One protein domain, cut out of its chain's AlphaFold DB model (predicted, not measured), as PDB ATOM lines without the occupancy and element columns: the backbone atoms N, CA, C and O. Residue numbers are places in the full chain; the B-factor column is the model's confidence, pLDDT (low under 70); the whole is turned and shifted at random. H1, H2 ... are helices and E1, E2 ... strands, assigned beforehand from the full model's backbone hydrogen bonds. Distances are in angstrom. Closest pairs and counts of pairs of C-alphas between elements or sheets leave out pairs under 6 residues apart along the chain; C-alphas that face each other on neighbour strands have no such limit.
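What this domain is: This is residues 26 to 37 and 249 to 341 of the 342 residues of an uncharacterized protein of Apolygus lucorum (UniProt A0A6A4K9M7). A long, strongly twisted sheet of E6, E5, E2, E1 and E7 fills one end of an elongated body, and E2 runs on into a small sheet of E3, E4 and E8 at the other end. Two short helices, H1 and H2, follow each other beside this two-sheet row, H1 over E5 of the larger sheet and H2 next to H1. The printed part has 105 residues, with eight named strands and two named helices in the order E1 to E7, H1, H2, E8; it is mostly strand. The larger sheet, in the order E6, E5, E2, E1, E7, is mixed, and the smaller, E3, E4, E8, is antiparallel. The whole is only just compact, close to loose, with a radius of gyration of the C-alphas of 15.1 A and spans of 49 by 26 by 18 A.

Where its parts are: E1, residues 26 to 35, begins at C-alpha 26 (79.106, -32.905, -41.823), is 23.3 A long and bends by 71 degrees at residue 29. E2 is residues 251 to 258, 21.6 A. E3 is residues 260 to 263, E4 268 to 272, E5 278 to 282, E6 287 to 291 and E7 305 to 307. H1 is residues 321 to 326, from C-alpha 321 (68.202, -25.452, -41.048), and H2 is 332 to 335. E8, residues 338 to 341, ends at C-alpha 341 (68.817, -40.619, -29.441).

How they stand to each other: In the larger sheet E1 and E2 are antiparallel, with N 28 and O 255 2.8 A apart. E1 pairs staggered, with E2 over residues 26 to 33 and with E7, parallel, over 33 to 35, where N 34 and O 305 are 2.9 A apart. E5 is antiparallel to E2, N 254 to O 279 at 2.8 A, and forms a hairpin with E6, N 280 to O 289 at 2.9 A. E2 runs on into E3 at 64 degrees. E3 and E4 form a hairpin, N 261 to O 270 at 2.8 A, and E8 is antiparallel to E4, N 339 to O 271 at 2.8 A. H1 is on the larger sheet at a height of 8.2 A, only just over E5, on which 3 of its 6 C-alphas fall. H1 and H2 touch, the closest C-alphas being those of Ser 324 and Ala 332, 4.9 A. In H1 every O i to N i+4 pair is within hydrogen-bond range; H2 is too short for one.

The domain as a whole: The farthest C-alphas, Gly 37 and Gly 267, are 49.8 A apart. Residues 38 to 248 are not printed, and C-alphas 37 and 249 are 15.4 A apart across the cut. The links E6 to E7 and E7 to H1 are long. The mean pLDDT of the printed part is 77.8; residues 28 to 37, 249 and 298 to 309 are under 70.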
ATOM      1  N   LEU A  26      77.858 -32.908 -41.074       76.38
ATOM      2  CA  LEU A  26      79.106 -32.905 -41.823       76.38
ATOM      3  C   LEU A  26      78.787 -32.817 -43.316       76.38
ATOM      4  O   LEU A  26      77.880 -33.492 -43.801       76.38
ATOM      5  N   PHE A  27      79.565 -32.009 -44.033       75.94
ATOM      6  CA  PHE A  27      79.469 -31.833 -45.481       75.94
ATOM      7  C   PHE A  27      80.677 -32.505 -46.127       75.94
ATOM      8  O   PHE A  27      81.801 -32.010 -46.039       75.94
ATOM      9  N   LEU A  28      80.449 -33.679 -46.699       65.38
ATOM     10  CA  LEU A  28      81.476 -34.606 -47.157       65.38
ATOM     11  C   LEU A  28      81.564 -34.623 -48.685       65.38
ATOM     12  O   LEU A  28      80.669 -34.138 -49.377       65.38
ATOM     13  N   ASN A  29      82.648 -35.214 -49.194       57.44
ATOM     14  CA  ASN A  29      82.841 -35.524 -50.613       57.44
ATOM     15  C   ASN A  29      82.541 -34.342 -51.554       57.44
ATOM     16  O   ASN A  29      81.691 -34.479 -52.433       57.44
ATOM     17  N   PRO A  30      83.214 -33.185 -51.390       62.94
ATOM     18  CA  PRO A  30      82.966 -32.030 -52.240       62.94
ATOM     19  C   PRO A  30      83.260 -32.374 -53.702       62.94
ATOM     20  O   PRO A  30      84.383 -32.750 -54.047       62.94
ATOM     21  N   GLN A  31      82.254 -32.232 -54.562       62.38
ATOM     22  CA  GLN A  31      82.382 -32.450 -56.002       62.38
ATOM     23  C   GLN A  31      82.067 -31.152 -56.756       62.38
ATOM     24  O   GLN A  31      81.032 -30.536 -56.482       62.38
ATOM     25  N   PRO A  32      82.927 -30.715 -57.698       61.69
ATOM     26  CA  PRO A  32      82.613 -29.569 -58.539       61.69
ATOM     27  C   PRO A  32      81.394 -29.900 -59.404       61.69
ATOM     28  O   PRO A  32      81.371 -30.926 -60.087       61.69
ATOM     29  N   LEU A  33      80.395 -29.023 -59.356       63.84
ATOM     30  CA  LEU A  33      79.114 -29.161 -60.033       63.84
ATOM     31  C   LEU A  33      78.898 -27.973 -60.969       63.84
ATOM     32  O   LEU A  33      78.961 -26.810 -60.562       63.84
ATOM     33  N   ILE A  34      78.608 -28.279 -62.227       65.25
ATOM     34  CA  ILE A  34      78.184 -27.310 -63.231       65.25
ATOM     35  C   ILE A  34      76.706 -27.559 -63.492       65.25
ATOM     36  O   ILE A  34      76.307 -28.681 -63.799       65.25
ATOM     37  N   LEU A  35      75.901 -26.511 -63.347       58.44
ATOM     38  CA  LEU A  35      74.495 -26.540 -63.720       58.44
ATOM     39  C   LEU A  35      74.375 -25.974 -65.131       58.44
ATOM     40  O   LEU A  35      74.464 -24.765 -65.324       58.44
ATOM     41  N   SER A  36      74.240 -26.848 -66.124       58.66
ATOM     42  CA  SER A  36      74.060 -26.444 -67.513       58.66
ATOM     43  C   SER A  36      73.316 -27.501 -68.322       58.66
ATOM     44  O   SER A  36      73.624 -28.690 -68.283       58.66
ATOM     45  N   GLY A  37      72.339 -27.043 -69.105       51.88
ATOM     46  CA  GLY A  37      71.645 -27.848 -70.112       51.88
ATOM     47  C   GLY A  37      72.074 -27.535 -71.548       51.88
ATOM     48  O   GLY A  37      71.421 -27.997 -72.479       51.88
ATOM     49  N   PRO A 249      77.969 -18.209 -60.862       59.22
ATOM     50  CA  PRO A 249      78.715 -18.901 -59.833       59.22
ATOM     51  C   PRO A 249      78.784 -20.399 -60.137       59.22
ATOM     52  O   PRO A 249      77.794 -21.028 -60.507       59.22
ATOM     53  N   ARG A 250      79.969 -20.983 -59.944       73.75
ATOM     54  CA  ARG A 250      80.147 -22.440 -59.926       73.75
ATOM     55  C   ARG A 250      79.507 -23.025 -58.687       73.75
ATOM     56  O   ARG A 250      79.425 -22.342 -57.672       73.75
ATOM     57  N   TYR A 251      79.127 -24.294 -58.733       76.69
ATOM     58  CA  TYR A 251      78.523 -24.959 -57.588       76.69
ATOM     59  C   TYR A 251      79.419 -26.076 -57.066       76.69
ATOM     60  O   TYR A 251      80.230 -26.660 -57.786       76.69
ATOM     61  N   THR A 252      79.287 -26.365 -55.780       77.00
ATOM     62  CA  THR A 252      79.890 -27.530 -55.136       77.00
ATOM     63  C   THR A 252      78.775 -28.376 -54.546       77.00
ATOM     64  O   THR A 252      77.938 -27.866 -53.802       77.00
ATOM     65  N   LEU A 253      78.770 -29.660 -54.891       81.50
ATOM     66  CA  LEU A 253      77.897 -30.659 -54.297       81.50
ATOM     67  C   LEU A 253      78.583 -31.257 -53.069       81.50
ATOM     68  O   LEU A 253      79.725 -31.704 -53.156       81.50
ATOM     69  N   TYR A 254      77.859 -31.305 -51.959       78.56
ATOM     70  CA  TYR A 254      78.248 -31.972 -50.726       78.56
ATOM     71  C   TYR A 254      77.274 -33.097 -50.408       78.56
ATOM     72  O   TYR A 254      76.067 -32.965 -50.607       78.56
ATOM     73  N   GLU A 255      77.798 -34.175 -49.846       82.56
ATOM     74  CA  GLU A 255      77.004 -35.198 -49.178       82.56
ATOM     75  C   GLU A 255      76.817 -34.810 -47.707       82.56
ATOM     76  O   GLU A 255      77.771 -34.432 -47.028       82.56
ATOM     77  N   VAL A 256      75.581 -34.863 -47.218       81.31
ATOM     78  CA  VAL A 256      75.217 -34.447 -45.863       81.31
ATOM     79  C   VAL A 256      75.145 -35.676 -44.969       81.31
ATOM     80  O   VAL A 256      74.286 -36.538 -45.140       81.31
ATOM     81  N   ALA A 257      76.019 -35.733 -43.968       81.62
ATOM     82  CA  ALA A 257      75.999 -36.766 -42.939       81.62
ATOM     83  C   ALA A 257      75.676 -36.144 -41.577       81.62
ATOM     84  O   ALA A 257      76.399 -35.272 -41.098       81.62
ATOM     85  N   THR A 258      74.600 -36.590 -40.929       81.44
ATOM     86  CA  THR A 258      74.231 -36.101 -39.591       81.44
ATOM     87  C   THR A 258      74.946 -36.878 -38.497       81.44
ATOM     88  O   THR A 258      74.981 -38.110 -38.515       81.44
ATOM     89  N   THR A 259      75.497 -36.157 -37.522       77.88
ATOM     90  CA  THR A 259      76.247 -36.724 -36.398       77.88
ATOM     91  C   THR A 259      75.533 -36.459 -35.071       77.88
ATOM     92  O   THR A 259      74.901 -35.412 -34.910       77.88
ATOM     93  N   PRO A 260      75.612 -37.390 -34.103       83.19
ATOM     94  CA  PRO A 260      75.131 -37.142 -32.751       83.19
ATOM     95  C   PRO A 260      75.891 -35.993 -32.074       83.19
ATOM     96  O   PRO A 260      77.117 -35.909 -32.164       83.19
ATOM     97  N   LEU A 261      75.168 -35.154 -31.340       83.31
ATOM     98  CA  LEU A 261      75.698 -34.108 -30.471       83.31
ATOM     99  C   LEU A 261      75.236 -34.335 -29.038       83.31
ATOM    100  O   LEU A 261      74.065 -34.618 -28.800       83.31
ATOM    101  N   LEU A 262      76.126 -34.141 -28.069       80.50
ATOM    102  CA  LEU A 262      75.737 -34.126 -26.664       80.50
ATOM    103  C   LEU A 262      75.098 -32.775 -26.318       80.50
ATOM    104  O   LEU A 262      75.755 -31.735 -26.387       80.50
ATOM    105  N   ASN A 263      73.832 -32.786 -25.905       82.06
ATOM    106  CA  ASN A 263      73.204 -31.618 -25.307       82.06
ATOM    107  C   ASN A 263      73.582 -31.547 -23.824       82.06
ATOM    108  O   ASN A 263      73.098 -32.332 -23.012       82.06
ATOM    109  N   LEU A 264      74.425 -30.577 -23.470       79.88
ATOM    110  CA  LEU A 264      74.932 -30.403 -22.106       79.88
ATOM    111  C   LEU A 264      73.835 -30.080 -21.080       79.88
ATOM    112  O   LEU A 264      73.996 -30.414 -19.912       79.88
ATOM    113  N   ALA A 265      72.724 -29.463 -21.495       81.81
ATOM    114  CA  ALA A 265      71.636 -29.104 -20.585       81.81
ATOM    115  C   ALA A 265      70.771 -30.310 -20.194       81.81
ATOM    116  O   ALA A 265      70.287 -30.386 -19.070       81.81
ATOM    117  N   SER A 266      70.572 -31.257 -21.116       82.44
ATOM    118  CA  SER A 266      69.749 -32.452 -20.876       82.44
ATOM    119  C   SER A 266      70.561 -33.726 -20.632       82.44
ATOM    120  O   SER A 266      69.989 -34.737 -20.234       82.44
ATOM    121  N   GLY A 267      71.870 -33.708 -20.900       84.75
ATOM    122  CA  GLY A 267      72.742 -34.888 -20.872       84.75
ATOM    123  C   GLY A 267      72.439 -35.914 -21.970       84.75
ATOM    124  O   GLY A 267      73.002 -37.006 -21.956       84.75
ATOM    125  N   ARG A 268      71.543 -35.597 -22.913       85.81
ATOM    126  CA  ARG A 268      71.088 -36.517 -23.964       85.81
ATOM    127  C   ARG A 268      71.828 -36.281 -25.270       85.81
ATOM    128  O   ARG A 268      72.216 -35.153 -25.583       85.81
ATOM    129  N   HIS A 269      71.971 -37.343 -26.057       86.31
ATOM    130  CA  HIS A 269      72.476 -37.233 -27.418       86.31
ATOM    131  C   HIS A 269      71.339 -36.827 -28.352       86.31
ATOM    132  O   HIS A 269      70.266 -37.425 -28.347       86.31
ATOM    133  N   LEU A 270      71.575 -35.791 -29.144       83.88
ATOM    134  CA  LEU A 270      70.659 -35.290 -30.154       83.88
ATOM    135  C   LEU A 270      71.232 -35.558 -31.537       83.88
ATOM    136  O   LEU A 270      72.436 -35.435 -31.747       83.88
ATOM    137  N   ARG A 271      70.375 -35.873 -32.500       85.88
ATOM    138  CA  ARG A 271      70.745 -35.973 -33.909       85.88
ATOM    139  C   ARG A 271      69.852 -35.069 -34.730       85.88
ATOM    140  O   ARG A 271      68.634 -35.072 -34.552       85.88
ATOM    141  N   LEU A 272      70.472 -34.320 -35.635       86.31
ATOM    142  CA  LEU A 272      69.749 -33.469 -36.561       86.31
ATOM    143  C   LEU A 272      68.788 -34.309 -37.411       86.31
ATOM    144  O   LEU A 272      69.216 -35.282 -38.038       86.31
ATOM    145  N   ASN A 273      67.516 -33.913 -37.437       88.38
ATOM    146  CA  ASN A 273      66.520 -34.489 -38.325       88.38
ATOM    147  C   ASN A 273      66.467 -33.657 -39.613       88.38
ATOM    148  O   ASN A 273      66.069 -32.497 -39.592       88.38
ATOM    149  N   THR A 274      66.918 -34.224 -40.730       86.38
ATOM    150  CA  THR A 274      66.875 -33.568 -42.044       86.38
ATOM    151  C   THR A 274      66.597 -34.611 -43.123       86.38
ATOM    152  O   THR A 274      67.263 -35.652 -43.130       86.38
ATOM    153  N   PRO A 275      65.653 -34.358 -44.046       87.00
ATOM    154  CA  PRO A 275      65.409 -35.258 -45.170       87.00
ATOM    155  C   PRO A 275      66.490 -35.121 -46.257       87.00
ATOM    156  O   PRO A 275      66.714 -36.035 -47.049       87.00
ATOM    157  N   PHE A 276      67.202 -33.993 -46.276       89.19
ATOM    158  CA  PHE A 276      68.208 -33.678 -47.281       89.19
ATOM    159  C   PHE A 276      69.502 -34.474 -47.070       89.19
ATOM    160  O   PHE A 276      70.145 -34.373 -46.020       89.19
ATOM    161  N   ARG A 277      69.903 -35.224 -48.099       88.50
ATOM    162  CA  ARG A 277      71.140 -36.022 -48.148       88.50
ATOM    163  C   ARG A 277      72.261 -35.333 -48.913       88.50
ATOM    164  O   ARG A 277      73.418 -35.718 -48.780       88.50
ATOM    165  N   TYR A 278      71.927 -34.317 -49.699       89.19
ATOM    166  CA  TYR A 278      72.885 -33.533 -50.460       89.19
ATOM    167  C   TYR A 278      72.649 -32.041 -50.248       89.19
ATOM    168  O   TYR A 278      71.518 -31.595 -50.047       89.19
ATOM    169  N   LEU A 279      73.730 -31.273 -50.317       86.62
ATOM    170  CA  LEU A 279      73.696 -29.818 -50.299       86.62
ATOM    171  C   LEU A 279      74.499 -29.293 -51.484       86.62
ATOM    172  O   LEU A 279      75.675 -29.613 -51.636       86.62
ATOM    173  N   VAL A 280      73.872 -28.463 -52.302       86.12
ATOM    174  CA  VAL A 280      74.533 -27.718 -53.371       86.12
ATOM    175  C   VAL A 280      74.768 -26.300 -52.882       86.12
ATOM    176  O   VAL A 280      73.846 -25.677 -52.365       86.12
ATOM    177  N   VAL A 281      75.986 -25.783 -53.037       83.38
ATOM    178  CA  VAL A 281      76.335 -24.410 -52.636       83.38
ATOM    179  C   VAL A 281      77.089 -23.719 -53.759       83.38
ATOM    180  O   VAL A 281      77.996 -24.303 -54.355       83.38
ATOM    181  N   SER A 282      76.719 -22.476 -54.047       80.44
ATOM    182  CA  SER A 282      77.423 -21.630 -55.003       80.44
ATOM    183  C   SER A 282      78.801 -21.204 -54.473       80.44
ATOM    184  O   SER A 282      79.029 -21.077 -53.270       80.44
ATOM    185  N   GLN A 283      79.760 -20.977 -55.367       77.38
ATOM    186  CA  GLN A 283      81.145 -20.649 -55.021       77.38
ATOM    187  C   GLN A 283      81.259 -19.285 -54.325       77.38
ATOM    188  O   GLN A 283      82.106 -19.111 -53.448       77.38
ATOM    189  N   ASP A 284      80.392 -18.340 -54.692       77.94
ATOM    190  CA  ASP A 284      80.235 -17.041 -54.031       77.94
ATOM    191  C   ASP A 284      79.496 -17.131 -52.684       77.94
ATOM    192  O   ASP A 284      79.498 -16.162 -51.934       77.94
ATOM    193  N   ARG A 285      78.945 -18.307 -52.339       81.94
ATOM    194  CA  ARG A 285      78.197 -18.590 -51.104       81.94
ATOM    195  C   ARG A 285      76.893 -17.796 -50.949       81.94
ATOM    196  O   ARG A 285      76.377 -17.711 -49.835       81.94
ATOM    197  N   GLU A 286      76.338 -17.276 -52.040       81.00
ATOM    198  CA  GLU A 286      75.071 -16.531 -52.036       81.00
ATOM    199  C   GLU A 286      73.842 -17.416 -52.286       81.00
ATOM    200  O   GLU A 286      72.748 -17.080 -51.836       81.00
ATOM    201  N   TYR A 287      74.007 -18.568 -52.940       82.00
ATOM    202  CA  TYR A 287      72.916 -19.481 -53.282       82.00
ATOM    203  C   TYR A 287      73.195 -20.915 -52.828       82.00
ATOM    204  O   TYR A 287      74.335 -21.387 -52.833       82.00
ATOM    205  N   TYR A 288      72.138 -21.635 -52.457       86.56
ATOM    206  CA  TYR A 288      72.217 -23.039 -52.064       86.56
ATOM    207  C   TYR A 288      70.950 -23.822 -52.438       86.56
ATOM    208  O   TYR A 288      69.921 -23.233 -52.758       86.56
ATOM    209  N   ALA A 289      71.019 -25.153 -52.383       85.56
ATOM    210  CA  ALA A 289      69.857 -26.040 -52.468       85.56
ATOM    211  C   ALA A 289      70.077 -27.312 -51.636       85.56
ATOM    212  O   ALA A 289      71.111 -27.972 -51.771       85.56
ATOM    213  N   GLY A 290      69.111 -27.660 -50.782       87.88
ATOM    214  CA  GLY A 290      69.060 -28.948 -50.085       87.88
ATOM    215  C   GLY A 290      68.298 -29.979 -50.915       87.88
ATOM    216  O   GLY A 290      67.199 -29.692 -51.382       87.88
ATOM    217  N   LEU A 291      68.868 -31.169 -51.113       88.19
ATOM    218  CA  LEU A 291      68.277 -32.218 -51.951       88.19
ATOM    219  C   LEU A 291      68.178 -33.536 -51.175       88.19
ATOM    220  O   LEU A 291      69.154 -34.001 -50.582       88.19
ATOM    221  N   GLU A 292      67.000 -34.160 -51.185       89.56
ATOM    222  CA  GLU A 292      66.782 -35.486 -50.584       89.56
ATOM    223  C   GLU A 292      67.452 -36.591 -51.404       89.56
ATOM    224  O   GLU A 292      68.073 -37.507 -50.859       89.56
ATOM    225  N   VAL A 293      67.364 -36.469 -52.728       85.38
ATOM    226  CA  VAL A 293      67.936 -37.388 -53.709       85.38
ATOM    227  C   VAL A 293      68.694 -36.569 -54.748       85.38
ATOM    228  O   VAL A 293      68.238 -35.505 -55.163       85.38
ATOM    229  N   PHE A 294      69.851 -37.068 -55.174       83.00
ATOM    230  CA  PHE A 294      70.611 -36.501 -56.279       83.00
ATOM    231  C   PHE A 294      71.008 -37.619 -57.239       83.00
ATOM    232  O   PHE A 294      71.863 -38.448 -56.917       83.00
ATOM    233  N   ASP A 295      70.365 -37.652 -58.403       78.31
ATOM    234  CA  ASP A 295      70.640 -38.660 -59.419       78.31
ATOM    235  C   ASP A 295      71.856 -38.264 -60.266       78.31
ATOM    236  O   ASP A 295      71.772 -37.461 -61.200       78.31
ATOM    237  N   LYS A 296      73.004 -38.863 -59.938       72.69
ATOM    238  CA  LYS A 296      74.256 -38.651 -60.669       72.69
ATOM    239  C   LYS A 296      74.220 -39.222 -62.086       72.69
ATOM    240  O   LYS A 296      75.085 -38.849 -62.875       72.69
ATOM    241  N   GLU A 297      73.296 -40.120 -62.428       70.38
ATOM    242  CA  GLU A 297      73.198 -40.703 -63.774       70.38
ATOM    243  C   GLU A 297      72.655 -39.694 -64.789       70.38
ATOM    244  O   GLU A 297      73.073 -39.693 -65.945       70.38
ATOM    245  N   THR A 298      71.815 -38.757 -64.341       67.19
ATOM    246  CA  THR A 298      71.357 -37.628 -65.173       67.19
ATOM    247  C   THR A 298      72.462 -36.614 -65.475       67.19
ATOM    248  O   THR A 298      72.335 -35.786 -66.380       67.19
ATOM    249  N   CYS A 299      73.561 -36.681 -64.725       67.69
ATOM    250  CA  CYS A 299      74.713 -35.820 -64.888       67.69
ATOM    251  C   CYS A 299      75.755 -36.462 -65.799       67.69
ATOM    252  O   CYS A 299      76.055 -37.652 -65.723       67.69
ATOM    253  N   ARG A 300      76.428 -35.643 -66.599       65.25
ATOM    254  CA  ARG A 300      77.636 -36.078 -67.303       65.25
ATOM    255  C   ARG A 300      78.772 -36.159 -66.303       65.25
ATOM    256  O   ARG A 300      79.104 -35.155 -65.692       65.25
ATOM    257  N   GLN A 301      79.351 -37.343 -66.120       57.62
ATOM    258  CA  GLN A 301      80.185 -37.629 -64.947       57.62
ATOM    259  C   GLN A 301      81.691 -37.376 -65.122       57.62
ATOM    260  O   GLN A 301      82.423 -37.470 -64.137       57.62
ATOM    261  N   ARG A 302      82.200 -37.089 -66.333       52.28
ATOM    262  CA  ARG A 302      83.654 -36.944 -66.558       52.28
ATOM    263  C   ARG A 302      84.007 -35.856 -67.573       52.28
ATOM    264  O   ARG A 302      83.348 -35.788 -68.608       52.28
ATOM    265  N   PRO A 303      85.066 -35.057 -67.321       47.94
ATOM    266  CA  PRO A 303      85.894 -34.956 -66.103       47.94
ATOM    267  C   PRO A 303      85.261 -34.133 -64.959       47.94
ATOM    268  O   PRO A 303      85.844 -34.047 -63.883       47.94
ATOM    269  N   MET A 304      84.091 -33.522 -65.170       56.16
ATOM    270  CA  MET A 304      83.348 -32.733 -64.173       56.16
ATOM    271  C   MET A 304      81.862 -33.093 -64.248       56.16
ATOM    272  O   MET A 304      81.392 -33.421 -65.337       56.16
ATOM    273  N   LEU A 305      81.135 -33.014 -63.125       62.16
ATOM    274  CA  LEU A 305      79.688 -33.241 -63.101       62.16
ATOM    275  C   LEU A 305      78.971 -32.055 -63.749       62.16
ATOM    276  O   LEU A 305      78.886 -30.984 -63.148       62.16
ATOM    277  N   ASN A 306      78.468 -32.245 -64.969       68.75
ATOM    278  CA  ASN A 306      77.570 -31.292 -65.618       68.75
ATOM    279  C   ASN A 306      76.140 -31.837 -65.584       68.75
ATOM    280  O   ASN A 306      75.873 -32.886 -66.175       68.75
ATOM    281  N   CYS A 307      75.250 -31.144 -64.884       69.38
ATOM    282  CA  CYS A 307      73.877 -31.571 -64.647       69.38
ATOM    283  C   CYS A 307      72.892 -30.511 -65.158       69.38
ATOM    284  O   CYS A 307      73.186 -29.314 -65.078       69.38
ATOM    285  N   PRO A 308      71.699 -30.907 -65.630       67.06
ATOM    286  CA  PRO A 308      70.643 -29.945 -65.910       67.06
ATOM    287  C   PRO A 308      70.232 -29.205 -64.620       67.06
ATOM    288  O   PRO A 308      70.282 -29.793 -63.536       67.06
ATOM    289  N   PRO A 309      69.801 -27.932 -64.703       65.56
ATOM    290  CA  PRO A 309      69.283 -27.188 -63.557       65.56
ATOM    291  C   PRO A 309      67.874 -27.692 -63.201       65.56
ATOM    292  O   PRO A 309      66.869 -27.088 -63.563       65.56
ATOM    293  N   SER A 310      67.793 -28.850 -62.547       70.19
ATOM    294  CA  SER A 310      66.534 -29.542 -62.237       70.19
ATOM    295  C   SER A 310      65.959 -29.212 -60.857       70.19
ATOM    296  O   SER A 310      64.898 -29.721 -60.503       70.19
ATOM    297  N   PHE A 311      66.634 -28.368 -60.075       74.62
ATOM    298  CA  PHE A 311      66.246 -28.030 -58.708       74.62
ATOM    299  C   PHE A 311      66.328 -26.518 -58.446       74.62
ATOM    300  O   PHE A 311      67.177 -25.836 -59.030       74.62
ATOM    301  N   PRO A 312      65.453 -25.973 -57.581       74.44
ATOM    302  CA  PRO A 312      65.443 -24.552 -57.268       74.44
ATOM    303  C   PRO A 312      66.644 -24.174 -56.395       74.44
ATOM    304  O   PRO A 312      66.966 -24.860 -55.427       74.44
ATOM    305  N   LEU A 313      67.283 -23.053 -56.729       81.62
ATOM    306  CA  LEU A 313      68.296 -22.422 -55.887       81.62
ATOM    307  C   LEU A 313      67.637 -21.384 -54.981       81.62
ATOM    308  O   LEU A 313      66.792 -20.601 -55.416       81.62
ATOM    309  N   VAL A 314      68.072 -21.359 -53.730       83.75
ATOM    310  CA  VAL A 314      67.578 -20.469 -52.684       83.75
ATOM    311  C   VAL A 314      68.690 -19.498 -52.300       83.75
ATOM    312  O   VAL A 314      69.850 -19.886 -52.165       83.75
ATOM    313  N   HIS A 315      68.346 -18.222 -52.137       85.19
ATOM    314  CA  HIS A 315      69.292 -17.206 -51.683       85.19
ATOM    315  C   HIS A 315      69.615 -17.386 -50.192       85.19
ATOM    316  O   HIS A 315      68.730 -17.673 -49.387       85.19
ATOM    317  N   ARG A 316      70.864 -17.136 -49.793       83.94
ATOM    318  CA  ARG A 316      71.372 -17.298 -48.420       83.94
ATOM    319  C   ARG A 316      70.586 -16.517 -47.357       83.94
ATOM    320  O   ARG A 316      70.616 -16.880 -46.183       83.94
ATOM    321  N   SER A 317      69.894 -15.445 -47.742       79.75
ATOM    322  CA  SER A 317      69.027 -14.683 -46.828       79.75
ATOM    323  C   SER A 317      67.849 -15.501 -46.292       79.75
ATOM    324  O   SER A 317      67.352 -15.199 -45.207       79.75
ATOM    325  N   VAL A 318      67.410 -16.528 -47.023       81.62
ATOM    326  CA  VAL A 318      66.404 -17.481 -46.557       81.62
ATOM    327  C   VAL A 318      67.100 -18.474 -45.638       81.62
ATOM    328  O   VAL A 318      67.962 -19.245 -46.065       81.62
ATOM    329  N   LYS A 319      66.752 -18.428 -44.353       81.25
ATOM    330  CA  LYS A 319      67.400 -19.228 -43.316       81.25
ATOM    331  C   LYS A 319      66.706 -20.574 -43.154       81.25
ATOM    332  O   LYS A 319      65.764 -20.703 -42.380       81.25
ATOM    333  N   GLU A 320      67.208 -21.585 -43.846       83.62
ATOM    334  CA  GLU A 320      66.814 -22.978 -43.627       83.62
ATOM    335  C   GLU A 320      67.815 -23.689 -42.719       83.62
ATOM    336  O   GLU A 320      68.990 -23.318 -42.674       83.62
ATOM    337  N   CYS A 321      67.381 -24.744 -42.028       86.38
ATOM    338  CA  CYS A 321      68.202 -25.452 -41.048       86.38
ATOM    339  C   CYS A 321      69.601 -25.838 -41.580       86.38
ATOM    340  O   CYS A 321      70.615 -25.418 -41.014       86.38
ATOM    341  N   LEU A 322      69.681 -26.578 -42.697       83.31
ATOM    342  CA  LEU A 322      70.970 -26.993 -43.271       83.31
ATOM    343  C   LEU A 322      71.836 -25.809 -43.703       83.31
ATOM    344  O   LEU A 322      73.045 -25.824 -43.468       83.31
ATOM    345  N   SER A 323      71.228 -24.775 -44.288       83.56
ATOM    346  CA  SER A 323      71.941 -23.555 -44.675       83.56
ATOM    347  C   SER A 323      72.520 -22.838 -43.454       83.56
ATOM    348  O   SER A 323      73.682 -22.439 -43.461       83.56
ATOM    349  N   SER A 324      71.764 -22.758 -42.358       86.31
ATOM    350  CA  SER A 324      72.190 -22.121 -41.117       86.31
ATOM    351  C   SER A 324      73.307 -22.900 -40.430       86.31
ATOM    352  O   SER A 324      74.218 -22.293 -39.862       86.31
ATOM    353  N   ILE A 325      73.303 -24.231 -40.531       83.94
ATOM    354  CA  ILE A 325      74.420 -25.063 -40.074       83.94
ATOM    355  C   ILE A 325      75.659 -24.838 -40.951       83.94
ATOM    356  O   ILE A 325      76.732 -24.569 -40.409       83.94
ATOM    357  N   TYR A 326      75.516 -24.887 -42.281       84.88
ATOM    358  CA  TYR A 326      76.623 -24.714 -43.230       84.88
ATOM    359  C   TYR A 326      77.282 -23.332 -43.110       84.88
ATOM    360  O   TYR A 326      78.500 -23.223 -42.962       84.88
ATOM    361  N   PHE A 327      76.477 -22.265 -43.106       84.94
ATOM    362  CA  PHE A 327      76.939 -20.879 -42.977       84.94
ATOM    363  C   PHE A 327      77.258 -20.465 -41.534       84.94
ATOM    364  O   PHE A 327      77.690 -19.336 -41.305       84.94
ATOM    365  N   GLN A 328      77.095 -21.376 -40.570       84.31
ATOM    366  CA  GLN A 328      77.368 -21.166 -39.147       84.31
ATOM    367  C   GLN A 328      76.549 -20.033 -38.497       84.31
ATOM    368  O   GLN A 328      76.993 -19.422 -37.518       84.31
ATOM    369  N   ASN A 329      75.321 -19.808 -38.964       83.44
ATOM    370  CA  ASN A 329      74.408 -18.802 -38.418       83.44
ATOM    371  C   ASN A 329      74.043 -19.118 -36.953       83.44
ATOM    372  O   ASN A 329      73.909 -20.283 -36.575       83.44
ATOM    373  N   SER A 330      73.924 -18.107 -36.091       81.12
ATOM    374  CA  SER A 330      73.728 -18.295 -34.640       81.12
ATOM    375  C   SER A 330      72.392 -18.944 -34.263       81.12
ATOM    376  O   SER A 330      72.311 -19.622 -33.245       81.12
ATOM    377  N   ASP A 331      71.378 -18.775 -35.100       80.19
ATOM    378  CA  ASP A 331      70.003 -19.263 -34.946       80.19
ATOM    379  C   ASP A 331      69.792 -20.699 -35.457       80.19
ATOM    380  O   ASP A 331      68.692 -21.236 -35.367       80.19
ATOM    381  N   ALA A 332      70.841 -21.373 -35.942       77.94
ATOM    382  CA  ALA A 332      70.740 -22.748 -36.440       77.94
ATOM    383  C   ALA A 332      70.124 -23.722 -35.416       77.94
ATOM    384  O   ALA A 332      69.385 -24.623 -35.793       77.94
ATOM    385  N   ALA A 333      70.408 -23.539 -34.123       75.12
ATOM    386  CA  ALA A 333      69.873 -24.401 -33.070       75.12
ATOM    387  C   ALA A 333      68.351 -24.265 -32.891       75.12
ATOM    388  O   ALA A 333      67.712 -25.238 -32.506       75.12
ATOM    389  N   GLU A 334      67.794 -23.086 -33.182       80.44
ATOM    390  CA  GLU A 334      66.365 -22.777 -33.045       80.44
ATOM    391  C   GLU A 334      65.574 -23.175 -34.297       80.44
ATOM    392  O   GLU A 334      64.425 -23.590 -34.195       80.44
ATOM    393  N   ILE A 335      66.197 -23.067 -35.474       84.38
ATOM    394  CA  ILE A 335      65.564 -23.363 -36.771       84.38
ATOM    395  C   ILE A 335      65.518 -24.874 -37.049       84.38
ATOM    396  O   ILE A 335      64.650 -25.353 -37.774       84.38
ATOM    397  N   CYS A 336      66.481 -25.631 -36.525       86.00
ATOM    398  CA  CYS A 336      66.628 -27.050 -36.821       86.00
ATOM    399  C   CYS A 336      65.796 -27.952 -35.910       86.00
ATOM    400  O   CYS A 336      65.748 -27.763 -34.696       86.00
ATOM    401  N   GLU A 337      65.240 -29.016 -36.490       88.31
ATOM    402  CA  GLU A 337      64.609 -30.093 -35.732       88.31
ATOM    403  C   GLU A 337      65.636 -31.124 -35.253       88.31
ATOM    404  O   GLU A 337      66.514 -31.573 -35.998       88.31
ATOM    405  N   TRP A 338      65.494 -31.551 -33.998       87.69
ATOM    406  CA  TRP A 338      66.408 -32.486 -33.352       87.69
ATOM    407  C   TRP A 338      65.655 -33.700 -32.826       87.69
ATOM    408  O   TRP A 338      64.664 -33.584 -32.110       87.69
ATOM    409  N   SER A 339      66.180 -34.880 -33.137       87.12
ATOM    410  CA  SER A 339      65.724 -36.147 -32.572       87.12
ATOM    411  C   SER A 339      66.587 -36.515 -31.368       87.12
ATOM    412  O   SER A 339      67.814 -36.406 -31.413       87.12
ATOM    413  N   VAL A 340      65.953 -36.940 -30.276       86.00
ATOM    414  CA  VAL A 340      66.664 -37.503 -29.126       86.00
ATOM    415  C   VAL A 340      67.048 -38.936 -29.469       86.00
ATOM    416  O   VAL A 340      66.186 -39.742 -29.811       86.00
ATOM    417  N   LEU A 341      68.333 -39.250 -29.368       80.31
ATOM    418  CA  LEU A 341      68.817 -40.619 -29.441       80.31
ATOM    419  C   LEU A 341      68.648 -41.246 -28.053       80.31
ATOM    420  O   LEU A 341      69.179 -40.715 -27.073       80.31
TER     421      LEU A 341